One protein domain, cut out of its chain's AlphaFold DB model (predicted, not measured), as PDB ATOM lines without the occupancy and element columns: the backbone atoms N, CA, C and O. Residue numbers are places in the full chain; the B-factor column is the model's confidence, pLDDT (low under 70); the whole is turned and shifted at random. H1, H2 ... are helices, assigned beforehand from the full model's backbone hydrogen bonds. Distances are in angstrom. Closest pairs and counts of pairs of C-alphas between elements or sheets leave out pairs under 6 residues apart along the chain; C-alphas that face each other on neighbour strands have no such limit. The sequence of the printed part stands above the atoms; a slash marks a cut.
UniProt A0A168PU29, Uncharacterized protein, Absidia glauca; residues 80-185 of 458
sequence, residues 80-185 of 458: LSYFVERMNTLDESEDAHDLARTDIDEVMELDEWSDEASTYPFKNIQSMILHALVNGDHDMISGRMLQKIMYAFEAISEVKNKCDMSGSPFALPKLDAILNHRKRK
ATOM      1  N   LEU A  80     123.804 178.165  83.626       69.75
ATOM      2  CA  LEU A  80     123.484 177.498  82.361       69.75
ATOM      3  C   LEU A  80     122.328 176.492  82.488       69.75
ATOM      4  O   LEU A  80     121.464 176.475  81.618       69.75
ATOM      5  N   SER A  81     122.322 175.638  83.518       70.56
ATOM      6  CA  SER A  81     121.214 174.698  83.743       70.56
ATOM      7  C   SER A  81     119.910 175.431  84.027       70.56
ATOM      8  O   SER A  81     118.894 174.997  83.507       70.56
ATOM      9  N   TYR A  82     119.961 176.574  84.720       78.62
ATOM     10  CA  TYR A  82     118.796 177.439  84.902       78.62
ATOM     11  C   TYR A  82     118.193 177.871  83.559       78.62
ATOM     12  O   TYR A  82     117.024 177.616  83.304       78.62
ATOM     13  N   PHE A  83     118.992 178.442  82.647       75.44
ATOM     14  CA  PHE A  83     118.477 178.850  81.332       75.44
ATOM     15  C   PHE A  83     118.023 177.674  80.467       75.44
ATOM     16  O   PHE A  83     117.072 177.814  79.706       75.44
ATOM     17  N   VAL A  84     118.700 176.527  80.550       76.06
ATOM     18  CA  VAL A  84     118.296 175.322  79.814       76.06
ATOM     19  C   VAL A  84     116.950 174.812  80.323       76.06
ATOM     20  O   VAL A  84     116.069 174.531  79.518       76.06
ATOM     21  N   GLU A  85     116.770 174.730  81.638       78.12
ATOM     22  CA  GLU A  85     115.515 174.314  82.259       78.12
ATOM     23  C   GLU A  85     114.402 175.322  81.983       78.12
ATOM     24  O   GLU A  85     113.359 174.927  81.476       78.12
ATOM     25  N   ARG A  86     114.666 176.622  82.157       80.25
ATOM     26  CA  ARG A  86     113.737 177.707  81.820       80.25
ATOM     27  C   ARG A  86     113.277 177.623  80.370       80.25
ATOM     28  O   ARG A  86     112.083 177.633  80.102       80.25
ATOM     29  N   MET A  87     114.202 177.475  79.421       77.94
ATOM     30  CA  MET A  87     113.846 177.308  78.008       77.94
ATOM     31  C   MET A  87     113.057 176.022  77.752       77.94
ATOM     32  O   MET A  87     112.287 175.964  76.798       77.94
ATOM     33  N   ASN A  88     113.221 174.995  78.583       75.06
ATOM     34  CA  ASN A  88     112.448 173.764  78.499       75.06
ATOM     35  C   ASN A  88     111.088 173.868  79.199       75.06
ATOM     36  O   ASN A  88     110.191 173.112  78.852       75.06
ATOM     37  N   THR A  89     110.868 174.800  80.111       78.69
ATOM     38  CA  THR A  89     109.548 175.002  80.723       78.69
ATOM     39  C   THR A  89     108.713 176.067  80.020       78.69
ATOM     40  O   THR A  89     107.530 176.153  80.314       78.69
ATOM     41  N   LEU A  90     109.295 176.835  79.085       78.25
ATOM     42  CA  LEU A  90     108.572 177.863  78.326       78.25
ATOM     43  C   LEU A  90     107.341 177.283  77.617       78.25
ATOM     44  O   LEU A  90     107.459 176.376  76.782       78.25
ATOM     45  N   ASP A  91     106.193 177.883  77.918       73.88
ATOM     46  CA  ASP A  91     104.907 177.612  77.283       73.88
ATOM     47  C   ASP A  91     104.480 178.776  76.368       73.88
ATOM     48  O   ASP A  91     104.933 179.914  76.501       73.88
ATOM     49  N   GLU A  92     103.592 178.493  75.413       67.31
ATOM     50  CA  GLU A  92     103.046 179.470  74.459       67.31
ATOM     51  C   GLU A  92     102.178 180.547  75.136       67.31
ATOM     52  O   GLU A  92     101.887 181.578  74.529       67.31
ATOM     53  N   SER A  93     101.751 180.312  76.380       69.44
ATOM     54  CA  SER A  93     100.914 181.226  77.161       69.44
ATOM     55  C   SER A  93     101.695 182.323  77.895       69.44
ATOM     56  O   SER A  93     101.091 183.294  78.355       69.44
ATOM     57  N   GLU A  94     103.019 182.196  77.996       74.94
ATOM     58  CA  GLU A  94     103.853 183.096  78.791       74.94
ATOM     59  C   GLU A  94     104.379 184.288  77.974       74.94
ATOM     60  O   GLU A  94     104.728 184.160  76.798       74.94
ATOM     61  N   ASP A  95     104.486 185.464  78.602       81.06
ATOM     62  CA  ASP A  95     105.101 186.633  77.967       81.06
ATOM     63  C   ASP A  95     106.632 186.536  78.047       81.06
ATOM     64  O   ASP A  95     107.248 186.683  79.108       81.06
ATOM     65  N   ALA A  96     107.252 186.291  76.892       78.38
ATOM     66  CA  ALA A  96     108.695 186.159  76.750       78.38
ATOM     67  C   ALA A  96     109.468 187.400  77.232       78.38
ATOM     68  O   ALA A  96     110.592 187.254  77.711       78.38
ATOM     69  N   HIS A  97     108.887 188.597  77.114       78.44
ATOM     70  CA  HIS A  97     109.537 189.850  77.488       78.44
ATOM     71  C   HIS A  97     109.637 189.998  79.011       78.44
ATOM     72  O   HIS A  97     110.719 190.265  79.542       78.44
ATOM     73  N   ASP A  98     108.535 189.777  79.728       81.38
ATOM     74  CA  ASP A  98     108.498 189.929  81.187       81.38
ATOM     75  C   ASP A  98     109.332 188.850  81.895       81.38
ATOM     76  O   ASP A  98     110.041 189.137  82.869       81.38
ATOM     77  N   LEU A  99     109.327 187.627  81.353       82.50
ATOM     78  CA  LEU A  99     110.182 186.537  81.823       82.50
ATOM     79  C   LEU A  99     111.664 186.840  81.612       82.50
ATOM     80  O   LEU A  99     112.449 186.776  82.557       82.50
ATOM     81  N   ALA A 100     112.050 187.216  80.390       82.88
ATOM     82  CA  ALA A 100     113.438 187.522  80.067       82.88
ATOM     83  C   ALA A 100     113.988 188.657  80.937       82.88
ATOM     84  O   ALA A 100     115.130 188.592  81.391       82.88
ATOM     85  N   ARG A 101     113.176 189.681  81.206       83.00
ATOM     86  CA  ARG A 101     113.571 190.787  82.074       83.00
ATOM     87  C   ARG A 101     113.852 190.324  83.503       83.00
ATOM     88  O   ARG A 101     114.921 190.621  84.032       83.00
ATOM     89  N   THR A 102     112.925 189.568  84.086       84.44
ATOM     90  CA  THR A 102     113.039 189.054  85.459       84.44
ATOM     91  C   THR A 102     114.258 188.140  85.610       84.44
ATOM     92  O   THR A 102     115.070 188.329  86.515       84.44
ATOM     93  N   ASP A 103     114.451 187.218  84.666       84.50
ATOM     94  CA  ASP A 103     115.569 186.272  84.681       84.50
ATOM     95  C   ASP A 103     116.930 186.977  84.566       84.50
ATOM     96  O   ASP A 103     117.907 186.592  85.208       84.50
ATOM     97  N   ILE A 104     117.021 188.026  83.744       84.50
ATOM     98  CA  ILE A 104     118.261 188.788  83.559       84.50
ATOM     99  C   ILE A 104     118.524 189.744  84.726       84.50
ATOM    100  O   ILE A 104     119.686 190.064  84.986       84.50
ATOM    101  N   ASP A 105     117.498 190.230  85.427       82.06
ATOM    102  CA  ASP A 105     117.652 190.917  86.719       82.06
ATOM    103  C   ASP A 105     118.299 189.983  87.747       82.06
ATOM    104  O   ASP A 105     119.385 190.293  88.232       82.06
ATOM    105  N   GLU A 106     117.736 188.794  87.955       81.44
ATOM    106  CA  GLU A 106     118.252 187.825  88.928       81.44
ATOM    107  C   GLU A 106     119.676 187.343  88.595       81.44
ATOM    108  O   GLU A 106     120.558 187.309  89.453       81.44
ATOM    109  N   VAL A 107     119.951 187.023  87.328       76.00
ATOM    110  CA  VAL A 107     121.259 186.486  86.913       76.00
ATOM    111  C   VAL A 107     122.371 187.533  86.958       76.00
ATOM    112  O   VAL A 107     123.528 187.182  87.197       76.00
ATOM    113  N   MET A 108     122.060 188.808  86.706       71.19
ATOM    114  CA  MET A 108     123.061 189.879  86.755       71.19
ATOM    115  C   MET A 108     123.335 190.391  88.173       71.19
ATOM    116  O   MET A 108     124.369 191.027  88.370       71.19
ATOM    117  N   GLU A 109     122.464 190.108  89.146       68.38
ATOM    118  CA  GLU A 109     122.737 190.340  90.574       68.38
ATOM    119  C   GLU A 109     123.731 189.328  91.164       68.38
ATOM    120  O   GLU A 109     124.317 189.575  92.218       68.38
ATOM    121  N   LEU A 110     123.975 188.203  90.482       64.62
ATOM    122  CA  LEU A 110     125.019 187.262  90.874       64.62
ATOM    123  C   LEU A 110     126.402 187.863  90.564       64.62
ATOM    124  O   LEU A 110     126.781 188.018  89.400       64.62
ATOM    125  N   ASP A 111     127.193 188.125  91.613       52.78
ATOM    126  CA  ASP A 111     128.570 188.663  91.552       52.78
ATOM    127  C   ASP A 111     129.535 187.843  90.648       52.78
ATOM    128  O   ASP A 111     130.629 188.303  90.306       52.78
ATOM    129  N   GLU A 112     129.129 186.647  90.197       56.81
ATOM    130  CA  GLU A 112     129.907 185.664  89.420       56.81
ATOM    131  C   GLU A 112     130.361 186.111  88.016       56.81
ATOM    132  O   GLU A 112     131.250 185.482  87.426       56.81
ATOM    133  N   TRP A 113     129.780 187.177  87.460       56.44
ATOM    134  CA  TRP A 113     130.084 187.647  86.099       56.44
ATOM    135  C   TRP A 113     131.117 188.779  86.036       56.44
ATOM    136  O   TRP A 113     131.552 189.142  84.941       56.44
ATOM    137  N   SER A 114     131.510 189.334  87.187       50.88
ATOM    138  CA  SER A 114     132.388 190.510  87.271       50.88
ATOM    139  C   SER A 114     133.886 190.182  87.388       50.88
ATOM    140  O   SER A 114     134.720 191.053  87.136       50.88
ATOM    141  N   ASP A 115     134.239 188.927  87.686       48.06
ATOM    142  CA  ASP A 115     135.617 188.522  87.972       48.06
ATOM    143  C   ASP A 115     136.326 187.850  86.782       48.06
ATOM    144  O   ASP A 115     135.872 186.843  86.236       48.06
ATOM    145  N   GLU A 116     137.543 188.307  86.459       47.16
ATOM    146  CA  GLU A 116     138.480 187.603  85.558       47.16
ATOM    147  C   GLU A 116     138.867 186.197  86.073       47.16
ATOM    148  O   GLU A 116     139.424 185.384  85.329       47.16
ATOM    149  N   ALA A 117     138.566 185.905  87.344       41.72
ATOM    150  CA  ALA A 117     138.743 184.612  88.001       41.72
ATOM    151  C   ALA A 117     137.511 183.686  87.904       41.72
ATOM    152  O   ALA A 117     137.577 182.549  88.374       41.72
ATOM    153  N   SER A 118     136.416 184.144  87.287       47.72
ATOM    154  CA  SER A 118     135.192 183.367  87.090       47.72
ATOM    155  C   SER A 118     135.490 182.048  86.370       47.72
ATOM    156  O   SER A 118     136.062 182.006  85.277       47.72
ATOM    157  N   THR A 119     135.103 180.929  86.989       50.66
ATOM    158  CA  THR A 119     135.275 179.581  86.427       50.66
ATOM    159  C   THR A 119     134.224 179.234  85.370       50.66
ATOM    160  O   THR A 119     134.174 178.087  84.913       50.66
ATOM    161  N   TYR A 120     133.385 180.194  84.963       57.59
ATOM    162  CA  TYR A 120     132.342 179.949  83.977       57.59
ATOM    163  C   TYR A 120     132.924 179.604  82.598       57.59
ATOM    164  O   TYR A 120     133.876 180.225  82.119       57.59
ATOM    165  N   PRO A 121     132.346 178.606  81.901       62.97
ATOM    166  CA  PRO A 121     132.846 178.165  80.601       62.97
ATOM    167  C   PRO A 121     132.539 179.153  79.464       62.97
ATOM    168  O   PRO A 121     133.034 178.962  78.348       62.97
ATOM    169  N   PHE A 122     131.726 180.183  79.718       71.06
ATOM    170  CA  PHE A 122     131.339 181.195  78.740       71.06
ATOM    171  C   PHE A 122     132.035 182.517  79.025       71.06
ATOM    172  O   PHE A 122     132.162 182.938  80.165       71.06
ATOM    173  N   LYS A 123     132.454 183.195  77.955       72.75
ATOM    174  CA  LYS A 123     133.135 184.490  78.046       72.75
ATOM    175  C   LYS A 123     132.215 185.608  78.554       72.75
ATOM    176  O   LYS A 123     132.708 186.588  79.093       72.75
ATOM    177  N   ASN A 124     130.916 185.506  78.285       78.19
ATOM    178  CA  ASN A 124     129.914 186.502  78.643       78.19
ATOM    179  C   ASN A 124     128.501 185.885  78.656       78.19
ATOM    180  O   ASN A 124     128.285 184.813  78.076       78.19
ATOM    181  N   ILE A 125     127.551 186.579  79.292       82.44
ATOM    182  CA  ILE A 125     126.149 186.148  79.442       82.44
ATOM    183  C   ILE A 125     125.486 185.942  78.074       82.44
ATOM    184  O   ILE A 125     124.800 184.944  77.867       82.44
ATOM    185  N   GLN A 126     125.761 186.814  77.094       85.00
ATOM    186  CA  GLN A 126     125.176 186.690  75.752       85.00
ATOM    187  C   GLN A 126     125.554 185.356  75.096       85.00
ATOM    188  O   GLN A 126     124.728 184.713  74.448       85.00
ATOM    189  N   SER A 127     126.806 184.915  75.274       82.44
ATOM    190  CA  SER A 127     127.247 183.617  74.761       82.44
ATOM    191  C   SER A 127     126.541 182.465  75.459       82.44
ATOM    192  O   SER A 127     126.204 181.491  74.796       82.44
ATOM    193  N   MET A 128     126.306 182.564  76.766       83.75
ATOM    194  CA  MET A 128     125.595 181.536  77.522       83.75
ATOM    195  C   MET A 128     124.142 181.390  77.053       83.75
ATOM    196  O   MET A 128     123.741 180.273  76.740       83.75
ATOM    197  N   ILE A 129     123.391 182.492  76.932       84.06
ATOM    198  CA  ILE A 129     121.987 182.481  76.474       84.06
ATOM    199  C   ILE A 129     121.884 181.833  75.087       84.06
ATOM    200  O   ILE A 129     121.085 180.926  74.869       84.06
ATOM    201  N   LEU A 130     122.757 182.227  74.154       84.56
ATOM    202  CA  LEU A 130     122.792 181.637  72.812       84.56
ATOM    203  C   LEU A 130     123.199 180.159  72.829       84.56
ATOM    204  O   LEU A 130     122.743 179.373  71.998       84.56
ATOM    205  N   HIS A 131     124.056 179.760  73.767       80.25
ATOM    206  CA  HIS A 131     124.417 178.361  73.947       80.25
ATOM    207  C   HIS A 131     123.275 177.520  74.507       80.25
ATOM    208  O   HIS A 131     123.120 176.388  74.043       80.25
ATOM    209  N   ALA A 132     122.494 178.066  75.442       81.94
ATOM    210  CA  ALA A 132     121.279 177.453  75.956       81.94
ATOM    211  C   ALA A 132     120.233 177.309  74.843       81.94
ATOM    212  O   ALA A 132     119.724 176.215  74.649       81.94
ATOM    213  N   LEU A 133     120.028 178.332  74.005       82.81
ATOM    214  CA  LEU A 133     119.096 178.243  72.874       82.81
ATOM    215  C   LEU A 133     119.484 177.139  71.875       82.81
ATOM    216  O   LEU A 133     118.636 176.389  71.408       82.81
ATOM    217  N   VAL A 134     120.773 177.032  71.532       77.50
ATOM    218  CA  VAL A 134     121.240 176.087  70.499       77.50
ATOM    219  C   VAL A 134     121.388 174.652  71.018       77.50
ATOM    220  O   VAL A 134     121.304 173.718  70.228       77.50
ATOM    221  N   ASN A 135     121.671 174.458  72.312       72.25
ATOM    222  CA  ASN A 135     121.974 173.131  72.877       72.25
ATOM    223  C   ASN A 135     120.989 172.664  73.957       72.25
ATOM    224  O   ASN A 135     121.156 171.547  74.444       72.25
ATOM    225  N   GLY A 136     120.047 173.509  74.376       64.94
ATOM    226  CA  GLY A 136     119.137 173.257  75.494       64.94
ATOM    227  C   GLY A 136     118.055 172.230  75.186       64.94
ATOM    228  O   GLY A 136     117.604 171.559  76.109       64.94
ATOM    229  N   ASP A 137     117.711 172.041  73.908       64.81
ATOM    230  CA  ASP A 137     116.806 170.979  73.468       64.81
ATOM    231  C   ASP A 137     116.898 170.714  71.953       64.81
ATOM    232  O   ASP A 137     117.411 171.545  71.201       64.81
ATOM    233  N   HIS A 138     116.381 169.571  71.495       65.38
ATOM    234  CA  HIS A 138     116.266 169.197  70.075       65.38
ATOM    235  C   HIS A 138     114.827 169.350  69.562       65.38
ATOM    236  O   HIS A 138     114.364 168.534  68.761       65.38
ATOM    237  N   ASP A 139     114.109 170.373  70.030       68.50
ATOM    238  CA  ASP A 139     112.752 170.635  69.563       68.50
ATOM    239  C   ASP A 139     112.748 170.826  68.038       68.50
ATOM    240  O   ASP A 139     113.514 171.611  67.469       68.50
ATOM    241  N   MET A 140     111.858 170.101  67.356       70.19
ATOM    242  CA  MET A 140     111.540 170.416  65.966       70.19
ATOM    243  C   MET A 140     110.890 171.803  65.898       70.19
ATOM    244  O   MET A 140     110.391 172.308  66.905       70.19
ATOM    245  N   ILE A 141     110.876 172.419  64.710       67.44
ATOM    246  CA  ILE A 141     110.240 173.727  64.493       67.44
ATOM    247  C   ILE A 141     108.766 173.634  64.926       67.44
ATOM    248  O   ILE A 141     107.929 173.083  64.216       67.44
ATOM    249  N   SER A 142     108.488 174.149  66.120       75.25
ATOM    250  CA  SER A 142     107.208 174.139  66.826       75.25
ATOM    251  C   SER A 142     106.953 175.537  67.396       75.25
ATOM    252  O   SER A 142     107.876 176.358  67.444       75.25
ATOM    253  N   GLY A 143     105.721 175.824  67.830       77.12
ATOM    254  CA  GLY A 143     105.405 177.094  68.500       77.12
ATOM    255  C   GLY A 143     106.304 177.330  69.716       77.12
ATOM    256  O   GLY A 143     106.891 178.399  69.853       77.12
ATOM    257  N   ARG A 144     106.588 176.271  70.478       75.38
ATOM    258  CA  ARG A 144     107.567 176.271  71.573       75.38
ATOM    259  C   ARG A 144     108.985 176.669  71.143       75.38
ATOM    260  O   ARG A 144     109.627 177.457  71.827       75.38
ATOM    261  N   MET A 145     109.481 176.210  69.990       81.62
ATOM    262  CA  MET A 145     110.790 176.651  69.475       81.62
ATOM    263  C   MET A 145     110.786 178.140  69.092       81.62
ATOM    264  O   MET A 145     111.765 178.843  69.343       81.62
ATOM    265  N   LEU A 146     109.688 178.642  68.514       82.25
ATOM    266  CA  LEU A 146     109.528 180.073  68.232       82.25
ATOM    267  C   LEU A 146     109.501 180.893  69.526       82.25
ATOM    268  O   LEU A 146     110.169 181.922  69.593       82.25
ATOM    269  N   GLN A 147     108.832 180.396  70.565       82.44
ATOM    270  CA  GLN A 147     108.798 181.018  71.885       82.44
ATOM    271  C   GLN A 147     110.193 181.083  72.524       82.44
ATOM    272  O   GLN A 147     110.609 182.144  72.984       82.44
ATOM    273  N   LYS A 148     110.978 179.995  72.467       83.50
ATOM    274  CA  LYS A 148     112.383 179.987  72.927       83.50
ATOM    275  C   LYS A 148     113.240 181.007  72.172       83.50
ATOM    276  O   LYS A 148     114.082 181.674  72.772       83.50
ATOM    277  N   ILE A 149     113.028 181.139  70.859       85.81
ATOM    278  CA  ILE A 149     113.716 182.140  70.034       85.81
ATOM    279  C   ILE A 149     113.327 183.553  70.482       85.81
ATOM    280  O   ILE A 149     114.220 184.373  70.687       85.81
ATOM    281  N   MET A 150     112.033 183.831  70.665       85.94
ATOM    282  CA  MET A 150     111.544 185.129  71.144       85.94
ATOM    283  C   MET A 150     112.121 185.472  72.518       85.94
ATOM    284  O   MET A 150     112.718 186.532  72.677       85.94
ATOM    285  N   TYR A 151     112.069 184.538  73.465       86.81
ATOM    286  CA  TYR A 151     112.670 184.694  74.788       86.81
ATOM    287  C   TYR A 151     114.175 184.989  74.717       86.81
ATOM    288  O   TYR A 151     114.658 185.921  75.353       86.81
ATOM    289  N   ALA A 152     114.937 184.250  73.904       87.31
ATOM    290  CA  ALA A 152     116.370 184.500  73.757       87.31
ATOM    291  C   ALA A 152     116.665 185.885  73.154       87.31
ATOM    292  O   ALA A 152     117.651 186.519  73.532       87.31
ATOM    293  N   PHE A 153     115.826 186.364  72.230       89.25
ATOM    294  CA  PHE A 153     115.929 187.716  71.681       89.25
ATOM    295  C   PHE A 153     115.671 188.790  72.736       89.25
ATOM    296  O   PHE A 153     116.458 189.736  72.825       89.25
ATOM    297  N   GLU A 154     114.623 188.634  73.541       89.75
ATOM    298  CA  GLU A 154     114.304 189.571  74.620       89.75
ATOM    299  C   GLU A 154     115.398 189.572  75.692       89.75
ATOM    300  O   GLU A 154     115.911 190.628  76.055       89.75
ATOM    301  N   ALA A 155     115.889 188.398  76.096       87.38
ATOM    302  CA  ALA A 155     116.960 188.277  77.083       87.38
ATOM    303  C   ALA A 155     118.265 188.940  76.609       87.38
ATOM    304  O   ALA A 155     118.924 189.659  77.359       87.38
ATOM    305  N   ILE A 156     118.643 188.755  75.340       90.44
ATOM    306  CA  ILE A 156     119.820 189.419  74.761       90.44
ATOM    307  C   ILE A 156     119.613 190.935  74.661       90.44
ATOM    308  O   ILE A 156     120.564 191.692  74.882       90.44
ATOM    309  N   SER A 157     118.400 191.374  74.321       87.88
ATOM    310  CA  SER A 157     118.047 192.793  74.241       87.88
ATOM    311  C   SER A 157     118.126 193.455  75.613       87.88
ATOM    312  O   SER A 157     118.706 194.533  75.732       87.88
ATOM    313  N   GLU A 158     117.675 192.772  76.663       88.19
ATOM    314  CA  GLU A 158     117.768 193.277  78.028       88.19
ATOM    315  C   GLU A 158     119.213 193.318  78.538       88.19
ATOM    316  O   GLU A 158     119.653 194.326  79.096       88.19
ATOM    317  N   VAL A 159     120.018 192.288  78.246       86.62
ATOM    318  CA  VAL A 159     121.464 192.326  78.532       86.62
ATOM    319  C   VAL A 159     122.127 193.507  77.820       86.62
ATOM    320  O   VAL A 159     122.994 194.163  78.395       86.62
ATOM    321  N   LYS A 160     121.731 193.808  76.578       88.06
ATOM    322  CA  LYS A 160     122.245 194.973  75.850       88.06
ATOM    323  C   LYS A 160     121.845 196.281  76.532       88.06
ATOM    324  O   LYS A 160     122.725 197.106  76.758       88.06
ATOM    325  N   ASN A 161     120.573 196.444  76.899       88.06
ATOM    326  CA  ASN A 161     120.085 197.631  77.606       88.06
ATOM    327  C   ASN A 161     120.905 197.886  78.879       88.06
ATOM    328  O   ASN A 161     121.365 199.002  79.119       88.06
ATOM    329  N   LYS A 162     121.167 196.836  79.660       84.44
ATOM    330  CA  LYS A 162     121.980 196.922  80.879       84.44
ATOM    331  C   LYS A 162     123.461 197.178  80.607       84.44
ATOM    332  O   LYS A 162     124.103 197.926  81.351       84.44
ATOM    333  N   CYS A 163     124.023 196.606  79.544       84.50
ATOM    334  CA  CYS A 163     125.381 196.930  79.108       84.50
ATOM    335  C   CYS A 163     125.511 198.410  78.723       84.50
ATOM    336  O   CYS A 163     126.452 199.072  79.159       84.50
ATOM    337  N   ASP A 164     124.534 198.944  77.988       86.25
ATOM    338  CA  ASP A 164     124.493 200.348  77.578       86.25
ATOM    339  C   ASP A 164     124.350 201.286  78.795       86.25
ATOM    340  O   ASP A 164     125.026 202.314  78.858       86.25
ATOM    341  N   MET A 165     123.550 200.914  79.807       84.75
ATOM    342  CA  MET A 165     123.431 201.671  81.066       84.75
ATOM    343  C   MET A 165     124.706 201.634  81.924       84.75
ATOM    344  O   MET A 165     125.052 202.630  82.557       84.75
ATOM    345  N   SER A 166     125.410 200.499  81.953       79.75
ATOM    346  CA  SER A 166     126.644 200.309  82.735       79.75
ATOM    347  C   SER A 166     127.915 200.770  82.010       79.75
ATOM    348  O   SER A 166     128.982 200.834  82.619       79.75
ATOM    349  N   GLY A 167     127.828 201.083  80.714       78.19
ATOM    350  CA  GLY A 167     128.982 201.394  79.868       78.19
ATOM    351  C   GLY A 167     129.887 200.188  79.580       78.19
ATOM    352  O   GLY A 167     131.038 200.369  79.177       78.19
ATOM    353  N   SER A 168     129.401 198.963  79.801       79.44
ATOM    354  CA  SER A 168     130.161 197.738  79.547       79.44
ATOM    355  C   SER A 168     130.086 197.322  78.069       79.44
ATOM    356  O   SER A 168     129.085 197.565  77.391       79.44
ATOM    357  N   PRO A 169     131.147 196.709  77.512       82.25
ATOM    358  CA  PRO A 169     131.168 196.348  76.101       82.25
ATOM    359  C   PRO A 169     130.204 195.191  75.803       82.25
ATOM    360  O   PRO A 169     130.412 194.059  76.242       82.25
ATOM    361  N   PHE A 170     129.197 195.455  74.971       85.88
ATOM    362  CA  PHE A 170     128.297 194.434  74.438       85.88
ATOM    363  C   PHE A 170     128.815 193.887  73.100       85.88
ATOM    364  O   PHE A 170     129.039 194.636  72.148       85.88
ATOM    365  N   ALA A 171     128.987 192.566  72.998       85.00
ATOM    366  CA  ALA A 171     129.363 191.915  71.745       85.00
ATOM    367  C   ALA A 171     128.772 190.506  71.638       85.00
ATOM    368  O   ALA A 171     129.008 189.650  72.496       85.00
ATOM    369  N   LEU A 172     128.063 190.250  70.535       85.38
ATOM    370  CA  LEU A 172     127.549 188.922  70.218       85.38
ATOM    371  C   LEU A 172     128.674 187.999  69.719       85.38
ATOM    372  O   LEU A 172     129.532 188.423  68.932       85.38
ATOM    373  N   PRO A 173     128.689 186.723  70.140       82.25
ATOM    374  CA  PRO A 173     129.630 185.746  69.615       82.25
ATOM    375  C   PRO A 173     129.363 185.463  68.131       82.25
ATOM    376  O   PRO A 173     128.237 185.506  67.643       82.25
ATOM    377  N   LYS A 174     130.425 185.119  67.393       85.88
ATOM    378  CA  LYS A 174     130.300 184.684  65.994       85.88
ATOM    379  C   LYS A 174     129.521 183.368  65.926       85.88
ATOM    380  O   LYS A 174     129.789 182.477  66.726       85.88
ATOM    381  N   LEU A 175     128.674 183.195  64.909       81.25
ATOM    382  CA  LEU A 175     127.889 181.967  64.694       81.25
ATOM    383  C   LEU A 175     128.740 180.692  64.775       81.25
ATOM    384  O   LEU A 175     128.431 179.739  65.479       81.25
ATOM    385  N   ASP A 176     129.873 180.704  64.088       80.69
ATOM    386  CA  ASP A 176     130.810 179.589  64.061       80.69
ATOM    387  C   ASP A 176     131.470 179.327  65.437       80.69
ATOM    388  O   ASP A 176     131.818 178.190  65.751       80.69
ATOM    389  N   ALA A 177     131.577 180.332  66.315       77.50
ATOM    390  CA  ALA A 177     131.977 180.114  67.706       77.50
ATOM    391  C   ALA A 177     130.903 179.365  68.510       77.50
ATOM    392  O   ALA A 177     131.274 178.539  69.338       77.50
ATOM    393  N   ILE A 178     129.619 179.595  68.222       79.06
ATOM    394  CA  ILE A 178     128.491 178.915  68.871       79.06
ATOM    395  C   ILE A 178     128.385 177.468  68.362       79.06
ATOM    396  O   ILE A 178     128.468 176.519  69.138       79.06
ATOM    397  N   LEU A 179     128.298 177.278  67.040       79.94
ATOM    398  CA  LEU A 179     128.109 175.956  66.424       79.94
ATOM    399  C   LEU A 179     129.287 175.012  66.679       79.94
ATOM    400  O   LEU A 179     129.111 173.826  66.955       79.94
ATOM    401  N   ASN A 180     130.512 175.533  66.606       76.06
ATOM    402  CA  ASN A 180     131.712 174.742  66.849       76.06
ATOM    403  C   ASN A 180     132.218 174.880  68.285       76.06
ATOM    404  O   ASN A 180     133.352 174.481  68.542       76.06
ATOM    405  N   HIS A 181     131.413 175.372  69.235       73.38
ATOM    406  CA  HIS A 181     131.849 175.536  70.623       73.38
ATOM    407  C   HIS A 181     132.380 174.238  71.213       73.38
ATOM    408  O   HIS A 181     133.451 174.244  71.791       73.38
ATOM    409  N   ARG A 182     131.734 173.086  70.995       64.69
ATOM    410  CA  ARG A 182     132.274 171.800  71.484       64.69
ATOM    411  C   ARG A 182     133.629 171.432  70.862       64.69
ATOM    412  O   ARG A 182     134.458 170.836  71.536       64.69
ATOM    413  N   LYS A 183     133.869 171.805  69.599       66.62
ATOM    414  CA  LYS A 183     135.145 171.570  68.890       66.62
ATOM    415  C   LYS A 183     136.223 172.595  69.271       66.62
ATOM    416  O   LYS A 183     137.408 172.300  69.174       66.62
ATOM    417  N   ARG A 184     135.802 173.802  69.665       62.84
ATOM    418  CA  ARG A 184     136.627 174.975  70.013       62.84
ATOM    419  C   ARG A 184     136.775 175.229  71.490       62.84
ATOM    420  O   ARG A 184     137.605 176.058  71.861       62.84
ATOM    421  N   LYS A 185     136.022 174.508  72.317       63.03
ATOM    422  CA  LYS A 185     136.380 174.180  73.681       63.03
ATOM    423  C   LYS A 185     137.684 173.443  73.506       63.03
ATOM    424  O   LYS A 185     137.735 172.220  73.406       63.03
TER     425      LYS A 185
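Overview. This is residues 80 to 185 of the 458 residues of an uncharacterized protein of Absidia glauca (UniProt A0A168PU29). Four helices make the body in two crossed layers: the hairpin of H3 and H4, with H4 the longest helix, is one layer, and H1 and H2 cover one side of it, H1 crossing H3 and H2 crossing H4. The short helix H5 packs on H3 on the side away from H1, and the still shorter H6 follows it at the far end of the model, while a long loop, residues 110 to 124, leads from H2 round to H3. The printed part has 106 residues with six named helices, H1 to H6 in order along the chain, and no named strand; the class is all helix. The whole is compact, with a radius of gyration of the C-alphas of 13.7 A, and its C-alphas span 38 by 33 by 20 A.

Arrangement. H1, residues 80 to 89, touches H3, residues 125 to 135, at a steep tilt of 52 degrees. The two run the same way, and their closest C-alphas, those of Val 84 and Ala 132, are 5.3 A apart. H3 is the hub, touching three helices. H1 and H2, residues 96 to 109, are near each other, with 7 pairs of C-alphas within 10 A. H2 touches H4, residues 143 to 166, at a steep tilt of 46 degrees, the same way, with 20 pairs of C-alphas within 8 A; the closest are those of Ala 96 and Tyr 151, 4.7 A apart. H1 and H4 are close but not clearly touching; their closest C-alphas, those of Met 87 and Lys 148, are 5.9 A apart. H3 and H4 form a helical hairpin, touching at a shallow tilt of 10 degrees and running opposite ways. Their closest C-alphas are those of Gln 126 and Ile 156, 6.1 A apart, and H4 touches H3 with residues 148 to 159 alone. One of the three touching pairs with a tilt is shallow, and the helix packing is mostly crossed, but only just. H5, residues 175 to 179, touches H3, with the closest C-alphas, those of His 131 and Ile 178, 6.5 A apart. H6, residues 181 to 184, is close to H5 but not clearly touching, with the closest C-alphas, those of Ala 177 and Arg 184, 7.3 A apart. Among the pairs that stay apart are H2 and H3, H1 and H5, and H4 and H6. In H1, H2, H3, H4 and H5 every O i to N i+4 pair is within hydrogen-bond range; H6 is too short for such a pair.

Along the chain. H1 begins at C-alpha 80, (123.484, 177.498, 82.361), and is 14.3 A long from first to last C-alpha. H2 is 20.1 A long and H3 15.2 A. H4, with 24 residues, runs 34.5 A from C-alpha 143 at (105.405, 177.094, 68.500) to C-alpha 166 at (126.644, 200.309, 82.735). H5 has five residues and H6 four; H6 ends at C-alpha 184, (136.627, 174.975, 70.013).

Size, cuts and confidence. The two C-alphas farthest apart are those of Ser 93 and Ala 117, at 39.5 A. The printed part has no cut. The link from H2 to H3, 15 residues, is long; the link from H5 to H6 is tight, and those from H1 to H2, H3 to H4 and H4 to H5 are short. The mean pLDDT of the printed part is 76.1, and 25 residues are under 70: residue 80, residues 92 to 93, 109 to 121, 136 to 139, residue 141 and residues 182 to 185.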